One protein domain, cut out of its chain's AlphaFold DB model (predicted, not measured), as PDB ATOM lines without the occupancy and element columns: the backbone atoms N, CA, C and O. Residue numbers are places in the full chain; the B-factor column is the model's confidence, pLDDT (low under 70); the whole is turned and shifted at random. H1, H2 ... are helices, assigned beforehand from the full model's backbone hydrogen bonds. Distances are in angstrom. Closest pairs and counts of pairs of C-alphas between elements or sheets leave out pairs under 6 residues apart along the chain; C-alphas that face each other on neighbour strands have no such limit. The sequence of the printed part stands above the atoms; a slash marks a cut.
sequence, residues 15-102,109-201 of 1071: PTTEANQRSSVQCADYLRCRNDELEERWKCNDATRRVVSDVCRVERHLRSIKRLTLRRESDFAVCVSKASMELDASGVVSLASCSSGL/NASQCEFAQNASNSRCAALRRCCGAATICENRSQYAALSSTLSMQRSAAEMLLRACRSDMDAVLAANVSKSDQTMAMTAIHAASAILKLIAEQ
ATOM      1  N   PRO A  15     209.570 100.723 171.296       44.81
ATOM      2  CA  PRO A  15     210.586 101.766 171.415       44.81
ATOM      3  C   PRO A  15     210.331 102.708 172.604       44.81
ATOM      4  O   PRO A  15     209.437 103.549 172.561       44.81
ATOM      5  N   THR A  16     211.169 102.586 173.639       46.53
ATOM      6  CA  THR A  16     211.678 103.688 174.492       46.53
ATOM      7  C   THR A  16     210.689 104.788 174.925       46.53
ATOM      8  O   THR A  16     211.052 105.965 174.980       46.53
ATOM      9  N   THR A  17     209.453 104.440 175.287       52.84
ATOM     10  CA  THR A  17     208.414 105.416 175.677       52.84
ATOM     11  C   THR A  17     208.768 106.224 176.931       52.84
ATOM     12  O   THR A  17     208.340 107.371 177.055       52.84
ATOM     13  N   GLU A  18     209.593 105.680 177.832       56.41
ATOM     14  CA  GLU A  18     210.080 106.400 179.016       56.41
ATOM     15  C   GLU A  18     210.949 107.621 178.685       56.41
ATOM     16  O   GLU A  18     210.925 108.605 179.428       56.41
ATOM     17  N   ALA A  19     211.723 107.583 177.595       56.69
ATOM     18  CA  ALA A  19     212.628 108.677 177.239       56.69
ATOM     19  C   ALA A  19     211.841 109.967 176.948       56.69
ATOM     20  O   ALA A  19     212.157 111.027 177.489       56.69
ATOM     21  N   ASN A  20     210.747 109.835 176.190       56.88
ATOM     22  CA  ASN A  20     209.873 110.938 175.786       56.88
ATOM     23  C   ASN A  20     208.995 111.483 176.931       56.88
ATOM     24  O   ASN A  20     208.399 112.546 176.784       56.88
ATOM     25  N   GLN A  21     208.899 110.804 178.081       66.38
ATOM     26  CA  GLN A  21     208.271 111.406 179.264       66.38
ATOM     27  C   GLN A  21     209.226 112.358 180.000       66.38
ATOM     28  O   GLN A  21     208.786 113.398 180.494       66.38
ATOM     29  N   ARG A  22     210.532 112.052 180.054       72.50
ATOM     30  CA  ARG A  22     211.512 112.790 180.880       72.50
ATOM     31  C   ARG A  22     211.756 114.223 180.388       72.50
ATOM     32  O   ARG A  22     211.859 115.134 181.209       72.50
ATOM     33  N   SER A  23     211.775 114.440 179.074       72.25
ATOM     34  CA  SER A  23     211.854 115.767 178.434       72.25
ATOM     35  C   SER A  23     210.706 116.691 178.858       72.25
ATOM     36  O   SER A  23     210.933 117.834 179.268       72.25
ATOM     37  N   SER A  24     209.470 116.181 178.828       85.06
ATOM     38  CA  SER A  24     208.274 116.938 179.217       85.06
ATOM     39  C   SER A  24     208.312 117.391 180.686       85.06
ATOM     40  O   SER A  24     207.936 118.525 180.992       85.06
ATOM     41  N   VAL A  25     208.845 116.550 181.584       90.12
ATOM     42  CA  VAL A  25     209.002 116.856 183.017       90.12
ATOM     43  C   VAL A  25     210.056 117.943 183.236       90.12
ATOM     44  O   VAL A  25     209.765 118.939 183.894       90.12
ATOM     45  N   GLN A  26     211.236 117.829 182.616       90.81
ATOM     46  CA  GLN A  26     212.296 118.845 182.734       90.81
ATOM     47  C   GLN A  26     211.833 120.231 182.255       90.81
ATOM     48  O   GLN A  26     212.127 121.244 182.893       90.81
ATOM     49  N   CYS A  27     211.051 120.293 181.172       94.88
ATOM     50  CA  CYS A  27     210.430 121.542 180.733       94.88
ATOM     51  C   CYS A  27     209.331 122.046 181.686       94.88
ATOM     52  O   CYS A  27     209.224 123.256 181.888       94.88
ATOM     53  N   ALA A  28     208.543 121.164 182.306       94.69
ATOM     54  CA  ALA A  28     207.553 121.562 183.307       94.69
ATOM     55  C   ALA A  28     208.203 122.142 184.577       94.69
ATOM     56  O   ALA A  28     207.736 123.161 185.089       94.69
ATOM     57  N   ASP A  29     209.304 121.555 185.053       94.25
ATOM     58  CA  ASP A  29     210.035 122.047 186.228       94.25
ATOM     59  C   ASP A  29     210.822 123.330 185.943       94.25
ATOM     60  O   ASP A  29     210.854 124.228 186.787       94.25
ATOM     61  N   TYR A  30     211.348 123.499 184.724       95.75
ATOM     62  CA  TYR A  30     211.854 124.797 184.271       95.75
ATOM     63  C   TYR A  30     210.766 125.885 184.304       95.75
ATOM     64  O   TYR A  30     210.991 126.974 184.835       95.75
ATOM     65  N   LEU A  31     209.569 125.588 183.781       96.25
ATOM     66  CA  LEU A  31     208.448 126.530 183.792       96.25
ATOM     67  C   LEU A  31     207.940 126.835 185.209       96.25
ATOM     68  O   LEU A  31     207.511 127.963 185.446       96.25
ATOM     69  N   ARG A  32     208.009 125.889 186.155       95.69
ATOM     70  CA  ARG A  32     207.754 126.154 187.584       95.69
ATOM     71  C   ARG A  32     208.782 127.137 188.135       95.69
ATOM     72  O   ARG A  32     208.402 128.248 188.491       95.69
ATOM     73  N   CYS A  33     210.067 126.779 188.060       96.00
ATOM     74  CA  CYS A  33     211.182 127.591 188.549       96.00
ATOM     75  C   CYS A  33     211.089 129.046 188.068       96.00
ATOM     76  O   CYS A  33     211.133 129.972 188.868       96.00
ATOM     77  N   ARG A  34     210.858 129.252 186.768       95.50
ATOM     78  CA  ARG A  34     210.746 130.580 186.147       95.50
ATOM     79  C   ARG A  34     209.514 131.386 186.591       95.50
ATOM     80  O   ARG A  34     209.555 132.616 186.597       95.50
ATOM     81  N   ASN A  35     208.412 130.729 186.959       95.50
ATOM     82  CA  ASN A  35     207.269 131.412 187.577       95.50
ATOM     83  C   ASN A  35     207.556 131.770 189.044       95.50
ATOM     84  O   ASN A  35     207.164 132.854 189.480       95.50
ATOM     85  N   ASP A  36     208.260 130.902 189.774       93.81
ATOM     86  CA  ASP A  36     208.651 131.131 191.168       93.81
ATOM     87  C   ASP A  36     209.672 132.283 191.275       93.81
ATOM     88  O   ASP A  36     209.412 133.244 191.998       93.81
ATOM     89  N   GLU A  37     210.740 132.267 190.464       94.44
ATOM     90  CA  GLU A  37     211.733 133.348 190.273       94.44
ATOM     91  C   GLU A  37     211.045 134.701 190.016       94.44
ATOM     92  O   GLU A  37     211.337 135.714 190.660       94.44
ATOM     93  N   LEU A  38     210.063 134.725 189.109       93.94
ATOM     94  CA  LEU A  38     209.299 135.932 188.824       93.94
ATOM     95  C   LEU A  38     208.428 136.354 190.018       93.94
ATOM     96  O   LEU A  38     208.360 137.549 190.320       93.94
ATOM     97  N   GLU A  39     207.749 135.430 190.705       93.06
ATOM     98  CA  GLU A  39     206.936 135.778 191.876       93.06
ATOM     99  C   GLU A  39     207.805 136.289 193.040       93.06
ATOM    100  O   GLU A  39     207.407 137.252 193.698       93.06
ATOM    101  N   GLU A  40     209.003 135.735 193.244       91.69
ATOM    102  CA  GLU A  40     210.033 136.216 194.177       91.69
ATOM    103  C   GLU A  40     210.535 137.616 193.812       91.69
ATOM    104  O   GLU A  40     210.429 138.533 194.630       91.69
ATOM    105  N   ARG A  41     210.974 137.834 192.565       91.50
ATOM    106  CA  ARG A  41     211.433 139.149 192.077       91.50
ATOM    107  C   ARG A  41     210.354 140.228 192.209       91.50
ATOM    108  O   ARG A  41     210.660 141.391 192.500       91.50
ATOM    109  N   TRP A  42     209.072 139.856 192.096       92.56
ATOM    110  CA  TRP A  42     207.974 140.725 192.524       92.56
ATOM    111  C   TRP A  42     207.913 140.866 194.058       92.56
ATOM    112  O   TRP A  42     207.968 142.005 194.521       92.56
ATOM    113  N   LYS A  43     207.798 139.795 194.856       92.94
ATOM    114  CA  LYS A  43     207.678 139.849 196.336       92.94
ATOM    115  C   LYS A  43     208.764 140.701 196.998       92.94
ATOM    116  O   LYS A  43     208.425 141.627 197.732       92.94
ATOM    117  N   CYS A  44     210.032 140.445 196.678       92.00
ATOM    118  CA  CYS A  44     211.199 141.112 197.261       92.00
ATOM    119  C   CYS A  44     211.152 142.639 197.167       92.00
ATOM    120  O   CYS A  44     211.639 143.346 198.040       92.00
ATOM    121  N   ASN A  45     210.500 143.150 196.126       92.25
ATOM    122  CA  ASN A  45     210.439 144.574 195.831       92.25
ATOM    123  C   ASN A  45     209.059 145.183 196.132       92.25
ATOM    124  O   ASN A  45     208.712 146.228 195.591       92.25
ATOM    125  N   ASP A  46     208.217 144.534 196.945       93.69
ATOM    126  CA  ASP A  46     206.885 145.072 197.250       93.69
ATOM    127  C   ASP A  46     206.925 146.253 198.229       93.69
ATOM    128  O   ASP A  46     206.189 147.215 198.033       93.69
ATOM    129  N   ALA A  47     207.830 146.245 199.213       93.38
ATOM    130  CA  ALA A  47     208.015 147.374 200.130       93.38
ATOM    131  C   ALA A  47     208.506 148.638 199.395       93.38
ATOM    132  O   ALA A  47     207.885 149.696 199.499       93.38
ATOM    133  N   THR A  48     209.555 148.513 198.573       94.75
ATOM    134  CA  THR A  48     210.085 149.616 197.750       94.75
ATOM    135  C   THR A  48     209.044 150.135 196.758       94.75
ATOM    136  O   THR A  48     208.855 151.345 196.637       94.75
ATOM    137  N   ARG A  49     208.280 149.245 196.105       95.31
ATOM    138  CA  ARG A  49     207.176 149.655 195.218       95.31
ATOM    139  C   ARG A  49     206.022 150.357 195.928       95.31
ATOM    140  O   ARG A  49     205.370 151.147 195.256       95.31
ATOM    141  N   ARG A  50     205.750 150.107 197.214       95.62
ATOM    142  CA  ARG A  50     204.714 150.844 197.969       95.62
ATOM    143  C   ARG A  50     205.136 152.293 198.203       95.62
ATOM    144  O   ARG A  50     204.436 153.191 197.756       95.62
ATOM    145  N   VAL A  51     206.331 152.524 198.755       96.25
ATOM    146  CA  VAL A  51     206.872 153.889 198.954       96.25
ATOM    147  C   VAL A  51     206.827 154.698 197.651       96.25
ATOM    148  O   VAL A  51     206.333 155.822 197.611       96.25
ATOM    149  N   VAL A  52     207.283 154.096 196.552       96.00
ATOM    150  CA  VAL A  52     207.367 154.762 195.244       96.00
ATOM    151  C   VAL A  52     206.003 154.847 194.541       96.00
ATOM    152  O   VAL A  52     205.761 155.788 193.789       96.00
ATOM    153  N   SER A  53     205.073 153.922 194.802       95.19
ATOM    154  CA  SER A  53     203.660 154.050 194.409       95.19
ATOM    155  C   SER A  53     203.053 155.323 194.988       95.19
ATOM    156  O   SER A  53     202.437 156.099 194.254       95.19
ATOM    157  N   ASP A  54     203.261 155.535 196.283       94.62
ATOM    158  CA  ASP A  54     202.519 156.523 197.055       94.62
ATOM    159  C   ASP A  54     203.094 157.933 196.852       94.62
ATOM    160  O   ASP A  54     202.333 158.885 196.662       94.62
ATOM    161  N   VAL A  55     204.427 158.054 196.766       96.44
ATOM    162  CA  VAL A  55     205.122 159.312 196.440       96.44
ATOM    163  C   VAL A  55     205.054 159.618 194.935       96.44
ATOM    164  O   VAL A  55     204.524 160.652 194.533       96.44
ATOM    165  N   CYS A  56     205.530 158.709 194.076       95.69
ATOM    166  CA  CYS A  56     205.729 158.981 192.644       95.69
ATOM    167  C   CYS A  56     204.505 158.699 191.758       95.69
ATOM    168  O   CYS A  56     204.557 158.917 190.548       95.69
ATOM    169  N   ARG A  57     203.408 158.158 192.309       95.12
ATOM    170  CA  ARG A  57     202.159 157.814 191.586       95.12
ATOM    171  C   ARG A  57     202.324 156.826 190.416       95.12
ATOM    172  O   ARG A  57     201.384 156.601 189.649       95.12
ATOM    173  N   VAL A  58     203.479 156.162 190.304       96.50
ATOM    174  CA  VAL A  58     203.822 155.205 189.229       96.50
ATOM    175  C   VAL A  58     203.025 153.896 189.288       96.50
ATOM    176  O   VAL A  58     203.135 153.061 188.388       96.50
ATOM    177  N   GLU A  59     202.208 153.695 190.326       95.62
ATOM    178  CA  GLU A  59     201.517 152.438 190.621       95.62
ATOM    179  C   GLU A  59     200.752 151.868 189.416       95.62
ATOM    180  O   GLU A  59     200.821 150.672 189.127       95.62
ATOM    181  N   ARG A  60     200.076 152.731 188.644       95.19
ATOM    182  CA  ARG A  60     199.342 152.336 187.430       95.19
ATOM    183  C   ARG A  60     200.250 151.665 186.395       95.19
ATOM    184  O   ARG A  60     199.816 150.707 185.757       95.19
ATOM    185  N   HIS A  61     201.483 152.147 186.242       95.44
ATOM    186  CA  HIS A  61     202.471 151.603 185.313       95.44
ATOM    187  C   HIS A  61     203.102 150.324 185.866       95.44
ATOM    188  O   HIS A  61     203.157 149.331 185.148       95.44
ATOM    189  N   LEU A  62     203.447 150.268 187.156       95.38
ATOM    190  CA  LEU A  62     203.964 149.043 187.785       95.38
ATOM    191  C   LEU A  62     202.928 147.897 187.764       95.38
ATOM    192  O   LEU A  62     203.242 146.775 187.364       95.38
ATOM    193  N   ARG A  63     201.653 148.192 188.067       95.62
ATOM    194  CA  ARG A  63     200.507 147.273 187.889       95.62
ATOM    195  C   ARG A  63     200.246 146.921 186.416       95.62
ATOM    196  O   ARG A  63     199.570 145.929 186.143       95.62
ATOM    197  N   SER A  64     200.702 147.727 185.457       96.06
ATOM    198  CA  SER A  64     200.613 147.441 184.016       96.06
ATOM    199  C   SER A  64     201.712 146.465 183.593       96.06
ATOM    200  O   SER A  64     201.400 145.377 183.110       96.06
ATOM    201  N   ILE A  65     202.973 146.791 183.908       95.94
ATOM    202  CA  ILE A  65     204.155 145.948 183.683       95.94
ATOM    203  C   ILE A  65     203.928 144.558 184.284       95.94
ATOM    204  O   ILE A  65     203.981 143.585 183.542       95.94
ATOM    205  N   LYS A  66     203.547 144.443 185.568       95.69
ATOM    206  CA  LYS A  66     203.308 143.136 186.217       95.69
ATOM    207  C   LYS A  66     202.320 142.249 185.449       95.69
ATOM    208  O   LYS A  66     202.552 141.052 185.317       95.69
ATOM    209  N   ARG A  67     201.239 142.824 184.906       95.88
ATOM    210  CA  ARG A  67     200.246 142.080 184.107       95.88
ATOM    211  C   ARG A  67     200.760 141.713 182.715       95.88
ATOM    212  O   ARG A  67     200.425 140.636 182.232       95.88
ATOM    213  N   LEU A  68     201.560 142.570 182.078       95.38
ATOM    214  CA  LEU A  68     202.175 142.264 180.783       95.38
ATOM    215  C   LEU A  68     203.279 141.209 180.905       95.38
ATOM    216  O   LEU A  68     203.319 140.309 180.073       95.38
ATOM    217  N   THR A  69     204.117 141.250 181.948       95.00
ATOM    218  CA  THR A  69     205.138 140.218 182.184       95.00
ATOM    219  C   THR A  69     204.489 138.869 182.497       95.00
ATOM    220  O   THR A  69     204.811 137.893 181.835       95.00
ATOM    221  N   LEU A  70     203.497 138.813 183.400       94.00
ATOM    222  CA  LEU A  70     202.753 137.572 183.677       94.00
ATOM    223  C   LEU A  70     202.075 136.989 182.423       94.00
ATOM    224  O   LEU A  70     202.002 135.773 182.279       94.00
ATOM    225  N   ARG A  71     201.609 137.839 181.497       95.31
ATOM    226  CA  ARG A  71     201.067 137.384 180.210       95.31
ATOM    227  C   ARG A  71     202.156 136.915 179.238       95.31
ATOM    228  O   ARG A  71     201.963 135.917 178.556       95.31
ATOM    229  N   ARG A  72     203.311 137.593 179.179       95.06
ATOM    230  CA  ARG A  72     204.464 137.113 178.398       95.06
ATOM    231  C   ARG A  72     204.872 135.714 178.861       95.06
ATOM    232  O   ARG A  72     205.126 134.865 178.017       95.06
ATOM    233  N   GLU A  73     204.871 135.468 180.170       94.94
ATOM    234  CA  GLU A  73     205.215 134.161 180.730       94.94
ATOM    235  C   GLU A  73     204.132 133.093 180.516       94.94
ATOM    236  O   GLU A  73     204.480 131.946 180.248       94.94
ATOM    237  N   SER A  74     202.835 133.435 180.510       94.69
ATOM    238  CA  SER A  74     201.802 132.470 180.087       94.69
ATOM    239  C   SER A  74     201.936 132.087 178.613       94.69
ATOM    240  O   SER A  74     201.821 130.912 178.266       94.69
ATOM    241  N   ASP A  75     202.217 133.061 177.748       94.81
ATOM    242  CA  ASP A  75     202.356 132.840 176.308       94.81
ATOM    243  C   ASP A  75     203.673 132.083 175.998       94.81
ATOM    244  O   ASP A  75     203.711 131.226 175.111       94.81
ATOM    245  N   PHE A  76     204.734 132.319 176.783       95.62
ATOM    246  CA  PHE A  76     205.980 131.545 176.760       95.62
ATOM    247  C   PHE A  76     205.776 130.102 177.240       95.62
ATOM    248  O   PHE A  76     206.212 129.181 176.554       95.62
ATOM    249  N   ALA A  77     205.062 129.878 178.349       95.94
ATOM    250  CA  ALA A  77     204.751 128.537 178.844       95.94
ATOM    251  C   ALA A  77     203.962 127.709 177.815       95.94
ATOM    252  O   ALA A  77     204.322 126.567 177.543       95.94
ATOM    253  N   VAL A  78     202.949 128.307 177.172       95.88
ATOM    254  CA  VAL A  78     202.197 127.666 176.075       95.88
ATOM    255  C   VAL A  78     203.103 127.341 174.884       95.88
ATOM    256  O   VAL A  78     202.970 126.266 174.298       95.88
ATOM    257  N   CYS A  79     204.045 128.225 174.537       96.56
ATOM    258  CA  CYS A  79     205.047 127.923 173.517       96.56
ATOM    259  C   CYS A  79     205.906 126.720 173.927       96.56
ATOM    260  O   CYS A  79     206.022 125.780 173.147       96.56
ATOM    261  N   VAL A  80     206.471 126.718 175.140       96.19
ATOM    262  CA  VAL A  80     207.372 125.659 175.621       96.19
ATOM    263  C   VAL A  80     206.669 124.305 175.659       96.19
ATOM    264  O   VAL A  80     207.228 123.339 175.154       96.19
ATOM    265  N   SER A  81     205.430 124.230 176.160       94.81
ATOM    266  CA  SER A  81     204.645 122.987 176.147       94.81
ATOM    267  C   SER A  81     204.342 122.479 174.734       94.81
ATOM    268  O   SER A  81     204.267 121.272 174.524       94.81
ATOM    269  N   LYS A  82     204.174 123.374 173.752       95.56
ATOM    270  CA  LYS A  82     204.011 122.971 172.350       95.56
ATOM    271  C   LYS A  82     205.343 122.509 171.740       95.56
ATOM    272  O   LYS A  82     205.388 121.454 171.116       95.56
ATOM    273  N   ALA A  83     206.413 123.275 171.931       95.44
ATOM    274  CA  ALA A  83     207.724 122.981 171.365       95.44
ATOM    275  C   ALA A  83     208.367 121.729 171.987       95.44
ATOM    276  O   ALA A  83     209.104 121.037 171.291       95.44
ATOM    277  N   SER A  84     208.064 121.382 173.247       94.38
ATOM    278  CA  SER A  84     208.478 120.093 173.816       94.38
ATOM    279  C   SER A  84     207.786 118.941 173.092       94.38
ATOM    280  O   SER A  84     208.476 118.070 172.585       94.38
ATOM    281  N   MET A  85     206.460 118.998 172.900       92.56
ATOM    282  CA  MET A  85     205.727 117.970 172.144       92.56
ATOM    283  C   MET A  85     206.210 117.834 170.688       92.56
ATOM    284  O   MET A  85     206.240 116.726 170.158       92.56
ATOM    285  N   GLU A  86     206.600 118.935 170.035       94.31
ATOM    286  CA  GLU A  86     207.184 118.911 168.683       94.31
ATOM    287  C   GLU A  86     208.595 118.280 168.671       94.31
ATOM    288  O   GLU A  86     208.911 117.517 167.758       94.31
ATOM    289  N   LEU A  87     209.421 118.516 169.700       91.81
ATOM    290  CA  LEU A  87     210.721 117.851 169.871       91.81
ATOM    291  C   LEU A  87     210.569 116.358 170.203       91.81
ATOM    292  O   LEU A  87     211.229 115.535 169.569       91.81
ATOM    293  N   ASP A  88     209.670 116.001 171.120       89.50
ATOM    294  CA  ASP A  88     209.378 114.617 171.518       89.50
ATOM    295  C   ASP A  88     208.890 113.786 170.315       89.50
ATOM    296  O   ASP A  88     209.289 112.633 170.139       89.50
ATOM    297  N   ALA A  89     208.076 114.387 169.438       91.19
ATOM    298  CA  ALA A  89     207.614 113.773 168.193       91.19
ATOM    299  C   ALA A  89     208.710 113.654 167.115       91.19
ATOM    300  O   ALA A  89     208.615 112.790 166.246       91.19
ATOM    301  N   SER A  90     209.747 114.499 167.157       91.12
ATOM    302  CA  SER A  90     210.851 114.472 166.184       91.12
ATOM    303  C   SER A  90     211.859 113.342 166.422       91.12
ATOM    304  O   SER A  90     212.613 112.993 165.515       91.12
ATOM    305  N   GLY A  91     211.929 112.811 167.649       87.06
ATOM    306  CA  GLY A  91     212.965 111.864 168.074       87.06
ATOM    307  C   GLY A  91     214.376 112.462 168.203       87.06
ATOM    308  O   GLY A  91     215.285 111.766 168.653       87.06
ATOM    309  N   VAL A  92     214.586 113.744 167.873       77.50
ATOM    310  CA  VAL A  92     215.894 114.432 167.940       77.50
ATOM    311  C   VAL A  92     216.187 114.911 169.372       77.50
ATOM    312  O   VAL A  92     216.522 116.069 169.625       77.50
ATOM    313  N   VAL A  93     216.050 114.007 170.343       66.06
ATOM    314  CA  VAL A  93     216.304 114.289 171.760       66.06
ATOM    315  C   VAL A  93     217.765 113.972 172.079       66.06
ATOM    316  O   VAL A  93     218.111 112.888 172.544       66.06
ATOM    317  N   SER A  94     218.650 114.938 171.827       58.50
ATOM    318  CA  SER A  94     220.029 114.881 172.322       58.50
ATOM    319  C   SER A  94     220.029 115.137 173.834       58.50
ATOM    320  O   SER A  94     220.135 116.279 174.280       58.50
ATOM    321  N   LEU A  95     219.848 114.074 174.629       59.88
ATOM    322  CA  LEU A  95     219.905 114.142 176.091       59.88
ATOM    323  C   LEU A  95     221.325 114.492 176.562       59.88
ATOM    324  O   LEU A  95     222.136 113.617 176.856       59.88
ATOM    325  N   ALA A  96     221.600 115.788 176.710       61.47
ATOM    326  CA  ALA A  96     222.572 116.238 177.694       61.47
ATOM    327  C   ALA A  96     222.068 115.816 179.087       61.47
ATOM    328  O   ALA A  96     220.905 116.051 179.425       61.47
ATOM    329  N   SER A  97     222.919 115.158 179.878       69.38
ATOM    330  CA  SER A  97     222.525 114.461 181.110       69.38
ATOM    331  C   SER A  97     222.128 115.406 182.251       69.38
ATOM    332  O   SER A  97     222.878 115.605 183.205       69.38
ATOM    333  N   CYS A  98     220.915 115.954 182.190       76.44
ATOM    334  CA  CYS A  98     220.295 116.778 183.233       76.44
ATOM    335  C   CYS A  98     219.817 115.974 184.460       76.44
ATOM    336  O   CYS A  98     218.722 116.175 184.981       76.44
ATOM    337  N   SER A  99     220.652 115.034 184.896       71.44
ATOM    338  CA  SER A  99     220.533 114.255 186.129       71.44
ATOM    339  C   SER A  99     221.550 114.691 187.192       71.44
ATOM    340  O   SER A  99     221.596 114.099 188.267       71.44
ATOM    341  N   SER A 100     222.379 115.702 186.909       61.47
ATOM    342  CA  SER A 100     223.202 116.366 187.920       61.47
ATOM    343  C   SER A 100     222.308 117.087 188.931       61.47
ATOM    344  O   SER A 100     221.373 117.794 188.554       61.47
ATOM    345  N   GLY A 101     222.583 116.878 190.223       75.31
ATOM    346  CA  GLY A 101     221.741 117.370 191.313       75.31
ATOM    347  C   GLY A 101     221.540 118.883 191.253       75.31
ATOM    348  O   GLY A 101     222.484 119.652 191.433       75.31
ATOM    349  N   LEU A 102     220.298 119.309 191.016       77.56
ATOM    350  CA  LEU A 102     219.896 120.695 191.226       77.56
ATOM    351  C   LEU A 102     219.963 120.990 192.731       77.56
ATOM    352  O   LEU A 102     219.452 120.174 193.500       77.56
ATOM    353  N   ASN A 109     216.221 132.565 205.077       66.06
ATOM    354  CA  ASN A 109     215.457 133.665 205.653       66.06
ATOM    355  C   ASN A 109     215.238 134.798 204.639       66.06
ATOM    356  O   ASN A 109     216.170 135.275 203.990       66.06
ATOM    357  N   ALA A 110     213.998 135.294 204.570       56.00
ATOM    358  CA  ALA A 110     213.556 136.303 203.600       56.00
ATOM    359  C   ALA A 110     214.219 137.695 203.746       56.00
ATOM    360  O   ALA A 110     213.876 138.620 203.012       56.00
ATOM    361  N   SER A 111     215.162 137.858 204.680       62.84
ATOM    362  CA  SER A 111     215.988 139.056 204.847       62.84
ATOM    363  C   SER A 111     216.991 139.260 203.705       62.84
ATOM    364  O   SER A 111     217.319 140.403 203.400       62.84
ATOM    365  N   GLN A 112     217.446 138.195 203.032       85.06
ATOM    366  CA  GLN A 112     218.393 138.281 201.909       85.06
ATOM    367  C   GLN A 112     217.708 138.041 200.558       85.06
ATOM    368  O   GLN A 112     217.955 137.066 199.850       85.06
ATOM    369  N   CYS A 113     216.840 138.976 200.175       86.75
ATOM    370  CA  CYS A 113     216.074 138.893 198.931       86.75
ATOM    371  C   CYS A 113     216.927 138.927 197.645       86.75
ATOM    372  O   CYS A 113     216.465 138.494 196.590       86.75
ATOM    373  N   GLU A 114     218.165 139.419 197.717       88.25
ATOM    374  CA  GLU A 114     219.151 139.326 196.633       88.25
ATOM    375  C   GLU A 114     219.740 137.912 196.520       88.25
ATOM    376  O   GLU A 114     219.772 137.353 195.426       88.25
ATOM    377  N   PHE A 115     220.095 137.279 197.647       89.38
ATOM    378  CA  PHE A 115     220.535 135.879 197.665       89.38
ATOM    379  C   PHE A 115     219.441 134.950 197.128       89.38
ATOM    380  O   PHE A 115     219.721 134.108 196.279       89.38
ATOM    381  N   ALA A 116     218.190 135.136 197.568       88.31
ATOM    382  CA  ALA A 116     217.050 134.355 197.086       88.31
ATOM    383  C   ALA A 116     216.904 134.439 195.556       88.31
ATOM    384  O   ALA A 116     216.863 133.406 194.892       88.31
ATOM    385  N   GLN A 117     216.932 135.655 194.991       90.00
ATOM    386  CA  GLN A 117     216.896 135.859 193.538       90.00
ATOM    387  C   GLN A 117     218.110 135.241 192.830       90.00
ATOM    388  O   GLN A 117     217.946 134.625 191.785       90.00
ATOM    389  N   ASN A 118     219.322 135.351 193.378       91.00
ATOM    390  CA  ASN A 118     220.514 134.753 192.766       91.00
ATOM    391  C   ASN A 118     220.475 133.212 192.796       91.00
ATOM    392  O   ASN A 118     220.864 132.567 191.818       91.00
ATOM    393  N   ALA A 119     219.932 132.618 193.862       91.06
ATOM    394  CA  ALA A 119     219.710 131.181 193.972       91.06
ATOM    395  C   ALA A 119     218.633 130.681 192.991       91.06
ATOM    396  O   ALA A 119     218.879 129.707 192.270       91.06
ATOM    397  N   SER A 120     217.476 131.355 192.892       91.81
ATOM    398  CA  SER A 120     216.438 130.980 191.924       91.81
ATOM    399  C   SER A 120     216.892 131.222 190.480       91.81
ATOM    400  O   SER A 120     216.807 130.290 189.681       91.81
ATOM    401  N   ASN A 121     217.528 132.357 190.163       92.75
ATOM    402  CA  ASN A 121     218.177 132.607 188.864       92.75
ATOM    403  C   ASN A 121     219.133 131.463 188.465       92.75
ATOM    404  O   ASN A 121     219.056 130.953 187.347       92.75
ATOM    405  N   SER A 122     220.019 131.032 189.373       93.00
ATOM    406  CA  SER A 122     220.987 129.953 189.124       93.00
ATOM    407  C   SER A 122     220.296 128.609 188.851       93.00
ATOM    408  O   SER A 122     220.553 127.956 187.833       93.00
ATOM    409  N   ARG A 123     219.332 128.228 189.701       93.19
ATOM    410  CA  ARG A 123     218.529 127.002 189.550       93.19
ATOM    411  C   ARG A 123     217.727 126.997 188.246       93.19
ATOM    412  O   ARG A 123     217.699 125.985 187.540       93.19
ATOM    413  N   CYS A 124     217.118 128.124 187.881       95.00
ATOM    414  CA  CYS A 124     216.341 128.243 186.651       95.00
ATOM    415  C   CYS A 124     217.247 128.301 185.409       95.00
ATOM    416  O   CYS A 124     216.875 127.760 184.368       95.00
ATOM    417  N   ALA A 125     218.459 128.858 185.506       94.00
ATOM    418  CA  ALA A 125     219.468 128.809 184.444       94.00
ATOM    419  C   ALA A 125     220.021 127.390 184.208       94.00
ATOM    420  O   ALA A 125     220.301 127.035 183.061       94.00
ATOM    421  N   ALA A 126     220.128 126.559 185.250       92.62
ATOM    422  CA  ALA A 126     220.436 125.136 185.104       92.62
ATOM    423  C   ALA A 126     219.289 124.391 184.393       92.62
ATOM    424  O   ALA A 126     219.502 123.812 183.328       92.62
ATOM    425  N   LEU A 127     218.054 124.499 184.901       93.50
ATOM    426  CA  LEU A 127     216.855 123.893 184.297       93.50
ATOM    427  C   LEU A 127     216.603 124.344 182.841       93.50
ATOM    428  O   LEU A 127     216.183 123.549 181.999       93.50
ATOM    429  N   ARG A 128     216.925 125.600 182.509       94.88
ATOM    430  CA  ARG A 128     216.870 126.157 181.146       94.88
ATOM    431  C   ARG A 128     217.732 125.379 180.149       94.88
ATOM    432  O   ARG A 128     217.334 125.254 178.996       94.88
ATOM    433  N   ARG A 129     218.903 124.876 180.566       93.00
ATOM    434  CA  ARG A 129     219.800 124.080 179.702       93.00
ATOM    435  C   ARG A 129     219.210 122.702 179.383       93.00
ATOM    436  O   ARG A 129     219.526 122.142 178.342       93.00
ATOM    437  N   CYS A 130     218.336 122.194 180.251       92.88
ATOM    438  CA  CYS A 130     217.651 120.911 180.095       92.88
ATOM    439  C   CYS A 130     216.436 121.013 179.167       92.88
ATOM    440  O   CYS A 130     216.197 120.143 178.332       92.88
ATOM    441  N   CYS A 131     215.670 122.103 179.268       94.94
ATOM    442  CA  CYS A 131     214.505 122.311 178.420       94.94
ATOM    443  C   CYS A 131     214.893 122.875 177.040       94.94
ATOM    444  O   CYS A 131     214.829 124.082 176.809       94.94
ATOM    445  N   GLY A 132     215.224 122.005 176.078       92.94
ATOM    446  CA  GLY A 132     215.513 122.409 174.688       92.94
ATOM    447  C   GLY A 132     214.384 123.216 174.018       92.94
ATOM    448  O   GLY A 132     214.642 124.102 173.207       92.94
ATOM    449  N   ALA A 133     213.130 122.996 174.424       95.38
ATOM    450  CA  ALA A 133     211.984 123.793 173.985       95.38
ATOM    451  C   ALA A 133     212.037 125.265 174.456       95.38
ATOM    452  O   ALA A 133     211.495 126.149 173.789       95.38
ATOM    453  N   ALA A 134     212.709 125.557 175.579       95.81
ATOM    454  CA  ALA A 134     212.831 126.909 176.120       95.81
ATOM    455  C   ALA A 134     213.633 127.831 175.199       95.81
ATOM    456  O   ALA A 134     213.203 128.954 174.951       95.81
ATOM    457  N   THR A 135     214.762 127.372 174.650       93.50
ATOM    458  CA  THR A 135     215.625 128.206 173.792       93.50
ATOM    459  C   THR A 135     214.930 128.567 172.476       93.50
ATOM    460  O   THR A 135     214.934 129.732 172.074       93.50
ATOM    461  N   ILE A 136     214.232 127.602 171.863       94.75
ATOM    462  CA  ILE A 136     213.370 127.806 170.687       94.75
ATOM    463  C   ILE A 136     212.299 128.866 170.990       94.75
ATOM    464  O   ILE A 136     212.116 129.825 170.233       94.75
ATOM    465  N   CYS A 137     211.604 128.723 172.119       96.25
ATOM    466  CA  CYS A 137     210.511 129.615 172.488       96.25
ATOM    467  C   CYS A 137     210.955 130.994 172.973       96.25
ATOM    468  O   CYS A 137     210.218 131.956 172.767       96.25
ATOM    469  N   GLU A 138     212.145 131.146 173.551       94.00
ATOM    470  CA  GLU A 138     212.669 132.464 173.912       94.00
ATOM    471  C   GLU A 138     212.972 133.293 172.670       94.00
ATOM    472  O   GLU A 138     212.494 134.428 172.579       94.00
ATOM    473  N   ASN A 139     213.673 132.699 171.701       92.19
ATOM    474  CA  ASN A 139     213.959 133.309 170.405       92.19
ATOM    475  C   ASN A 139     212.660 133.705 169.687       92.19
ATOM    476  O   ASN A 139     212.552 134.806 169.153       92.19
ATOM    477  N   ARG A 140     211.617 132.865 169.762       92.75
ATOM    478  CA  ARG A 140     210.281 133.197 169.239       92.75
ATOM    479  C   ARG A 140     209.572 134.300 170.044       92.75
ATOM    480  O   ARG A 140     208.867 135.118 169.458       92.75
ATOM    481  N   SER A 141     209.758 134.351 171.367       85.31
ATOM    482  CA  SER A 141     209.098 135.324 172.260       85.31
ATOM    483  C   SER A 141     209.575 136.765 172.068       85.31
ATOM    484  O   SER A 141     208.809 137.691 172.332       85.31
ATOM    485  N   GLN A 142     210.818 136.959 171.610       79.88
ATOM    486  CA  GLN A 142     211.430 138.277 171.393       79.88
ATOM    487  C   GLN A 142     210.580 139.151 170.456       79.88
ATOM    488  O   GLN A 142     210.355 140.328 170.742       79.88
ATOM    489  N   TYR A 143     210.038 138.535 169.401       75.31
ATOM    490  CA  TYR A 143     209.253 139.173 168.340       75.31
ATOM    491  C   TYR A 143     207.744 139.254 168.630       75.31
ATOM    492  O   TYR A 143     206.976 139.740 167.799       75.31
ATOM    493  N   ALA A 144     207.277 138.784 169.792       83.12
ATOM    494  CA  ALA A 144     205.862 138.859 170.142       83.12
ATOM    495  C   ALA A 144     205.417 140.322 170.328       83.12
ATOM    496  O   ALA A 144     206.092 141.100 170.998       83.12
ATOM    497  N   ALA A 145     204.225 140.688 169.843       88.94
ATOM    498  CA  ALA A 145     203.686 142.049 169.991       88.94
ATOM    499  C   ALA A 145     203.529 142.507 171.461       88.94
ATOM    500  O   ALA A 145     203.489 143.702 171.742       88.94
ATOM    501  N   LEU A 146     203.492 141.575 172.424       91.38
ATOM    502  CA  LEU A 146     203.566 141.911 173.849       91.38
ATOM    503  C   LEU A 146     204.916 142.530 174.243       91.38
ATOM    504  O   LEU A 146     204.933 143.402 175.106       91.38
ATOM    505  N   SER A 147     206.018 142.132 173.599       90.94
ATOM    506  CA  SER A 147     207.383 142.612 173.859       90.94
ATOM    507  C   SER A 147     207.494 144.132 173.678       90.94
ATOM    508  O   SER A 147     207.938 144.836 174.587       90.94
ATOM    509  N   SER A 148     206.964 144.676 172.575       92.62
ATOM    510  CA  SER A 148     206.935 146.127 172.345       92.62
ATOM    511  C   SER A 148     206.007 146.855 173.325       92.62
ATOM    512  O   SER A 148     206.377 147.906 173.845       92.62
ATOM    513  N   THR A 149     204.840 146.287 173.669       94.12
ATOM    514  CA  THR A 149     203.964 146.891 174.695       94.12
ATOM    515  C   THR A 149     204.591 146.894 176.089       94.12
ATOM    516  O   THR A 149     204.430 147.866 176.824       94.12
ATOM    517  N   LEU A 150     205.347 145.851 176.443       95.00
ATOM    518  CA  LEU A 150     206.090 145.765 177.697       95.00
ATOM    519  C   LEU A 150     207.219 146.802 177.722       95.00
ATOM    520  O   LEU A 150     207.341 147.522 178.709       95.00
ATOM    521  N   SER A 151     207.976 146.934 176.627       94.44
ATOM    522  CA  SER A 151     209.028 147.948 176.470       94.44
ATOM    523  C   SER A 151     208.482 149.375 176.623       94.44
ATOM    524  O   SER A 151     208.957 150.130 177.473       94.44
ATOM    525  N   MET A 152     207.391 149.718 175.924       95.06
ATOM    526  CA  MET A 152     206.728 151.022 176.073       95.06
ATOM    527  C   MET A 152     206.240 151.282 177.509       95.06
ATOM    528  O   MET A 152     206.313 152.410 177.990       95.06
ATOM    529  N   GLN A 153     205.741 150.262 178.219       96.25
ATOM    530  CA  GLN A 153     205.322 150.420 179.617       96.25
ATOM    531  C   GLN A 153     206.503 150.543 180.589       96.25
ATOM    532  O   GLN A 153     206.380 151.298 181.553       96.25
ATOM    533  N   ARG A 154     207.631 149.862 180.332       96.00
ATOM    534  CA  ARG A 154     208.888 150.044 181.078       96.00
ATOM    535  C   ARG A 154     209.411 151.466 180.914       96.00
ATOM    536  O   ARG A 154     209.492 152.161 181.914       96.00
ATOM    537  N   SER A 155     209.637 151.920 179.679       96.50
ATOM    538  CA  SER A 155     210.118 153.278 179.379       96.50
ATOM    539  C   SER A 155     209.222 154.364 179.999       96.50
ATOM    540  O   SER A 155     209.713 155.301 180.625       96.50
ATOM    541  N   ALA A 156     207.893 154.198 179.941       96.88
ATOM    542  CA  ALA A 156     206.962 155.116 180.598       96.88
ATOM    543  C   ALA A 156     207.091 155.130 182.136       96.88
ATOM    544  O   ALA A 156     206.983 156.193 182.742       96.88
ATOM    545  N   ALA A 157     207.324 153.980 182.781       96.94
ATOM    546  CA  ALA A 157     207.601 153.933 184.218       96.94
ATOM    547  C   ALA A 157     208.975 154.540 184.550       96.94
ATOM    548  O   ALA A 157     209.100 155.289 185.510       96.94
ATOM    549  N   GLU A 158     209.984 154.247 183.737       97.25
ATOM    550  CA  GLU A 158     211.371 154.694 183.872       97.25
ATOM    551  C   GLU A 158     211.490 156.227 183.817       97.25
ATOM    552  O   GLU A 158     212.136 156.827 184.676       97.25
ATOM    553  N   MET A 159     210.792 156.880 182.879       97.62
ATOM    554  CA  MET A 159     210.697 158.346 182.818       97.62
ATOM    555  C   MET A 159     210.045 158.940 184.074       97.62
ATOM    556  O   MET A 159     210.572 159.894 184.641       97.62
ATOM    557  N   LEU A 160     208.932 158.363 184.545       97.38
ATOM    558  CA  LEU A 160     208.244 158.827 185.758       97.38
ATOM    559  C   LEU A 160     209.090 158.629 187.028       97.38
ATOM    560  O   LEU A 160     209.031 159.451 187.938       97.38
ATOM    561  N   LEU A 161     209.893 157.564 187.088       97.75
ATOM    562  CA  LEU A 161     210.819 157.296 188.189       97.75
ATOM    563  C   LEU A 161     212.007 158.266 188.190       97.75
ATOM    564  O   LEU A 161     212.373 158.751 189.258       97.75
ATOM    565  N   ARG A 162     212.576 158.596 187.019       97.81
ATOM    566  CA  ARG A 162     213.612 159.642 186.904       97.81
ATOM    567  C   ARG A 162     213.072 161.020 187.294       97.81
ATOM    568  O   ARG A 162     213.725 161.710 188.069       97.81
ATOM    569  N   ALA A 163     211.880 161.385 186.816       97.69
ATOM    570  CA  ALA A 163     211.227 162.644 187.178       97.69
ATOM    571  C   ALA A 163     210.987 162.737 188.693       97.69
ATOM    572  O   ALA A 163     211.472 163.664 189.329       97.69
ATOM    573  N   CYS A 164     210.359 161.718 189.293       98.00
ATOM    574  CA  CYS A 164     210.116 161.694 190.736       98.00
ATOM    575  C   CYS A 164     211.407 161.722 191.564       98.00
ATOM    576  O   CYS A 164     211.446 162.364 192.609       98.00
ATOM    577  N   ARG A 165     212.478 161.055 191.111       98.06
ATOM    578  CA  ARG A 165     213.786 161.170 191.764       98.06
ATOM    579  C   ARG A 165     214.276 162.621 191.740       98.06
ATOM    580  O   ARG A 165     214.595 163.136 192.800       98.06
ATOM    581  N   SER A 166     214.237 163.290 190.585       98.06
ATOM    582  CA  SER A 166     214.608 164.709 190.469       98.06
ATOM    583  C   SER A 166     213.738 165.628 191.339       98.06
ATOM    584  O   SER A 166     214.257 166.577 191.923       98.06
ATOM    585  N   ASP A 167     212.435 165.347 191.454       97.75
ATOM    586  CA  ASP A 167     211.524 166.087 192.338       97.75
ATOM    587  C   ASP A 167     211.905 165.899 193.821       97.75
ATOM    588  O   ASP A 167     211.868 166.849 194.600       97.75
ATOM    589  N   MET A 168     212.293 164.684 194.224       97.94
ATOM    590  CA  MET A 168     212.722 164.382 195.596       97.94
ATOM    591  C   MET A 168     214.129 164.911 195.906       97.94
ATOM    592  O   MET A 168     214.350 165.409 197.008       97.94
ATOM    593  N   ASP A 169     215.058 164.875 194.947       98.00
ATOM    594  CA  ASP A 169     216.384 165.495 195.064       98.00
ATOM    595  C   ASP A 169     216.229 167.022 195.291       98.00
ATOM    596  O   ASP A 169     216.889 167.603 196.155       98.00
ATOM    597  N   ALA A 170     215.258 167.669 194.625       97.75
ATOM    598  CA  ALA A 170     214.896 169.070 194.874       97.75
ATOM    599  C   ALA A 170     214.206 169.311 196.238       97.75
ATOM    600  O   ALA A 170     214.366 170.385 196.822       97.75
ATOM    601  N   VAL A 171     213.473 168.329 196.781       97.50
ATOM    602  CA  VAL A 171     212.937 168.381 198.158       97.50
ATOM    603  C   VAL A 171     214.062 168.295 199.197       97.50
ATOM    604  O   VAL A 171     213.982 168.983 200.211       97.50
ATOM    605  N   LEU A 172     215.124 167.522 198.944       97.81
ATOM    606  CA  LEU A 172     216.302 167.462 199.822       97.81
ATOM    607  C   LEU A 172     217.143 168.743 199.794       97.81
ATOM    608  O   LEU A 172     217.674 169.139 200.830       97.81
ATOM    609  N   ALA A 173     217.239 169.403 198.636       97.62
ATOM    610  CA  ALA A 173     217.907 170.698 198.499       97.62
ATOM    611  C   ALA A 173     217.155 171.853 199.196       97.62
ATOM    612  O   ALA A 173     217.720 172.927 199.412       97.62
ATOM    613  N   ALA A 174     215.883 171.655 199.554       97.12
ATOM    614  CA  ALA A 174     215.082 172.620 200.294       97.12
ATOM    615  C   ALA A 174     215.149 172.378 201.815       97.12
ATOM    616  O   ALA A 174     215.196 171.245 202.293       97.12
ATOM    617  N   ASN A 175     215.057 173.458 202.601       96.81
ATOM    618  CA  ASN A 175     214.939 173.401 204.066       96.81
ATOM    619  C   ASN A 175     213.531 172.934 204.500       96.81
ATOM    620  O   ASN A 175     212.733 173.713 205.023       96.81
ATOM    621  N   VAL A 176     213.218 171.664 204.237       97.56
ATOM    622  CA  VAL A 176     211.992 170.963 204.660       97.56
ATOM    623  C   VAL A 176     212.181 170.285 206.026       97.56
ATOM    624  O   VAL A 176     213.259 170.353 206.618       97.56
ATOM    625  N   SER A 177     211.142 169.648 206.582       97.94
ATOM    626  CA  SER A 177     211.284 168.989 207.887       97.94
ATOM    627  C   SER A 177     212.143 167.724 207.790       97.94
ATOM    628  O   SER A 177     212.207 167.074 206.746       97.94
ATOM    629  N   LYS A 178     212.732 167.291 208.915       97.44
ATOM    630  CA  LYS A 178     213.466 166.012 208.987       97.44
ATOM    631  C   LYS A 178     212.615 164.807 208.549       97.44
ATOM    632  O   LYS A 178     213.172 163.829 208.064       97.44
ATOM    633  N   SER A 179     211.286 164.873 208.696       97.12
ATOM    634  CA  SER A 179     210.369 163.819 208.235       97.12
ATOM    635  C   SER A 179     210.167 163.826 206.718       97.12
ATOM    636  O   SER A 179     209.933 162.772 206.129       97.12
ATOM    637  N   ASP A 180     210.249 164.994 206.083       96.81
ATOM    638  CA  ASP A 180     210.167 165.113 204.625       96.81
ATOM    639  C   ASP A 180     211.501 164.694 203.992       96.81
ATOM    640  O   ASP A 180     211.510 163.986 202.990       96.81
ATOM    641  N   GLN A 181     212.630 165.034 204.632       97.44
ATOM    642  CA  GLN A 181     213.966 164.591 204.217       97.44
ATOM    643  C   GLN A 181     214.110 163.060 204.246       97.44
ATOM    644  O   GLN A 181     214.576 162.469 203.273       97.44
ATOM    645  N   THR A 182     213.673 162.382 205.317       97.31
ATOM    646  CA  THR A 182     213.726 160.907 205.373       97.31
ATOM    647  C   THR A 182     212.773 160.251 204.373       97.31
ATOM    648  O   THR A 182     213.133 159.238 203.765       97.31
ATOM    649  N   MET A 183     211.590 160.831 204.141       96.81
ATOM    650  CA  MET A 183     210.663 160.361 203.108       96.81
ATOM    651  C   MET A 183     211.255 160.513 201.699       96.81
ATOM    652  O   MET A 183     211.232 159.549 200.934       96.81
ATOM    653  N   ALA A 184     211.844 161.669 201.379       97.50
ATOM    654  CA  ALA A 184     212.493 161.929 200.097       97.50
ATOM    655  C   ALA A 184     213.691 160.993 199.864       97.50
ATOM    656  O   ALA A 184     213.729 160.319 198.837       97.50
ATOM    657  N   MET A 185     214.597 160.839 200.842       97.75
ATOM    658  CA  MET A 185     215.709 159.870 200.773       97.75
ATOM    659  C   MET A 185     215.217 158.442 200.502       97.75
ATOM    660  O   MET A 185     215.750 157.743 199.636       97.75
ATOM    661  N   THR A 186     214.162 158.009 201.199       97.00
ATOM    662  CA  THR A 186     213.602 156.659 201.029       97.00
ATOM    663  C   THR A 186     212.950 156.500 199.651       97.00
ATOM    664  O   THR A 186     213.107 155.457 199.012       97.00
ATOM    665  N   ALA A 187     212.273 157.537 199.147       97.25
ATOM    666  CA  ALA A 187     211.700 157.562 197.805       97.25
ATOM    667  C   ALA A 187     212.779 157.534 196.706       97.25
ATOM    668  O   ALA A 187     212.645 156.752 195.768       97.25
ATOM    669  N   ILE A 188     213.874 158.293 196.840       97.88
ATOM    670  CA  ILE A 188     215.017 158.298 195.904       97.88
ATOM    671  C   ILE A 188     215.686 156.923 195.851       97.88
ATOM    672  O   ILE A 188     215.932 156.392 194.762       97.88
ATOM    673  N   HIS A 189     215.948 156.321 197.015       97.00
ATOM    674  CA  HIS A 189     216.582 155.009 197.103       97.00
ATOM    675  C   HIS A 189     215.686 153.916 196.503       97.00
ATOM    676  O   HIS A 189     216.120 153.139 195.650       97.00
ATOM    677  N   ALA A 190     214.399 153.898 196.866       96.31
ATOM    678  CA  ALA A 190     213.442 152.932 196.337       96.31
ATOM    679  C   ALA A 190     213.148 153.138 194.836       96.31
ATOM    680  O   ALA A 190     213.009 152.156 194.106       96.31
ATOM    681  N   ALA A 191     213.103 154.379 194.339       97.06
ATOM    682  CA  ALA A 191     212.950 154.664 192.911       97.06
ATOM    683  C   ALA A 191     214.183 154.206 192.121       97.06
ATOM    684  O   ALA A 191     214.040 153.598 191.061       97.06
ATOM    685  N   SER A 192     215.385 154.412 192.669       97.00
ATOM    686  CA  SER A 192     216.643 153.939 192.079       97.00
ATOM    687  C   SER A 192     216.727 152.405 192.052       97.00
ATOM    688  O   SER A 192     217.139 151.838 191.042       97.00
ATOM    689  N   ALA A 193     216.250 151.718 193.096       94.56
ATOM    690  CA  ALA A 193     216.126 150.258 193.104       94.56
ATOM    691  C   ALA A 193     215.142 149.747 192.031       94.56
ATOM    692  O   ALA A 193     215.432 148.783 191.325       94.56
ATOM    693  N   ILE A 194     213.997 150.413 191.839       94.81
ATOM    694  CA  ILE A 194     213.032 150.037 190.789       94.81
ATOM    695  C   ILE A 194     213.576 150.344 189.385       94.81
ATOM    696  O   ILE A 194     213.331 149.564 188.466       94.81
ATOM    697  N   LEU A 195     214.347 151.423 189.208       95.88
ATOM    698  CA  LEU A 195     215.043 151.719 187.949       95.88
ATOM    699  C   LEU A 195     216.053 150.620 187.588       95.88
ATOM    700  O   LEU A 195     216.017 150.135 186.456       95.88
ATOM    701  N   LYS A 196     216.877 150.172 188.550       94.19
ATOM    702  CA  LYS A 196     217.759 149.003 188.379       94.19
ATOM    703  C   LYS A 196     216.965 147.779 187.906       94.19
ATOM    704  O   LYS A 196     217.222 147.270 186.821       94.19
ATOM    705  N   LEU A 197     215.907 147.402 188.624       91.00
ATOM    706  CA  LEU A 197     215.067 146.239 188.294       91.00
ATOM    707  C   LEU A 197     214.367 146.322 186.926       91.00
ATOM    708  O   LEU A 197     214.056 145.286 186.340       91.00
ATOM    709  N   ILE A 198     214.083 147.526 186.416       93.00
ATOM    710  CA  ILE A 198     213.511 147.731 185.075       93.00
ATOM    711  C   ILE A 198     214.573 147.519 183.984       93.00
ATOM    712  O   ILE A 198     214.255 146.912 182.956       93.00
ATOM    713  N   ALA A 199     215.812 147.968 184.214       90.94
ATOM    714  CA  ALA A 199     216.946 147.771 183.307       90.94
ATOM    715  C   ALA A 199     217.445 146.309 183.305       90.94
ATOM    716  O   ALA A 199     217.606 145.702 182.250       90.94
ATOM    717  N   GLU A 200     217.580 145.706 184.487       84.94
ATOM    718  CA  GLU A 200     217.976 144.308 184.732       84.94
ATOM    719  C   GLU A 200     216.931 143.260 184.296       84.94
ATOM    720  O   GLU A 200     217.081 142.064 184.575       84.94
ATOM    721  N   GLN A 201     215.815 143.656 183.681       73.44
ATOM    722  CA  GLN A 201     214.995 142.707 182.938       73.44
ATOM    723  C   GLN A 201     215.481 142.701 181.484       73.44
ATOM    724  O   GLN A 201     214.967 143.509 180.700       73.44
TER     725      GLN A 201
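This is residues 15 to 102 and 109 to 201 of the 1071 residues of an uncharacterized protein of Ancylostoma ceylanicum (UniProt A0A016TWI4). This is a long, loose rod of helices in two halves: H1 and H4 side by side with H5 make one, H2 and the hairpin of H6 and H7 the other, and the long H3 runs from one into the other. The hairpin's tip, residues 174 to 179, sticks out. The printed part has 181 residues with seven named helices, H1 to H7, and no named strand: all helix. The radius of gyration of the C-alphas is 20.7 A, the spans 79 by 37 by 17 A.

Start at H1, residues 19 to 44: it touches residues 73 to 88 of the hub H3, residues 59 to 90, opposite ways at a shallow tilt of 8 degrees, closest at C-alphas 20 and 88, 5.7 A. H2, residues 46 to 56, touches H3 only at the corner, and only just, with 3 pairs of C-alphas within 8 A; Ser 53 and Glu 59 are closest, 4.6 A. H4, residues 113 to 130, touches H1, closest at C-alphas 127 and 30, 5.1 A. H5, residues 132 to 142, touches H3, closest at C-alphas 133 and 83, 5.1 A. H6, residues 145 to 172, touches H3, closest at C-alphas 157 and 61, 5.7 A. H6 and H7, residues 178 to 199, form a hairpin, closest at C-alphas 168 and 184, 5.1 A. H7 touches H2 at a steep tilt of 66 degrees, closest at C-alphas 190 and 48, 4.9 A. H4 and H7 are apart. Every O i to N i+4 pair is within hydrogen-bond range in H2, H6 and H7, against 20 of 22 in H1, 26 of 28 in H3, 12 of 14 in H4 and 6 of 7 in H5.

Find C-alpha 19 at (212.628, 108.677, 177.239), where H1 begins its 38.1 A. H3 measures 46.1 A, H6 41.2 A; H7 ends at C-alpha 199, (216.946, 147.771, 183.307).

The C-alphas of Pro 15 and Asn 175, the two farthest apart, are 78.8 A apart. Between H3 and H4 residues 103 to 108 are not printed, a gap of 19.9 A between C-alphas 102 and 109; the links printed whole are tight. Confidence is under 70 at residues 15 to 21, 93 to 97, 100 and 109 to 111.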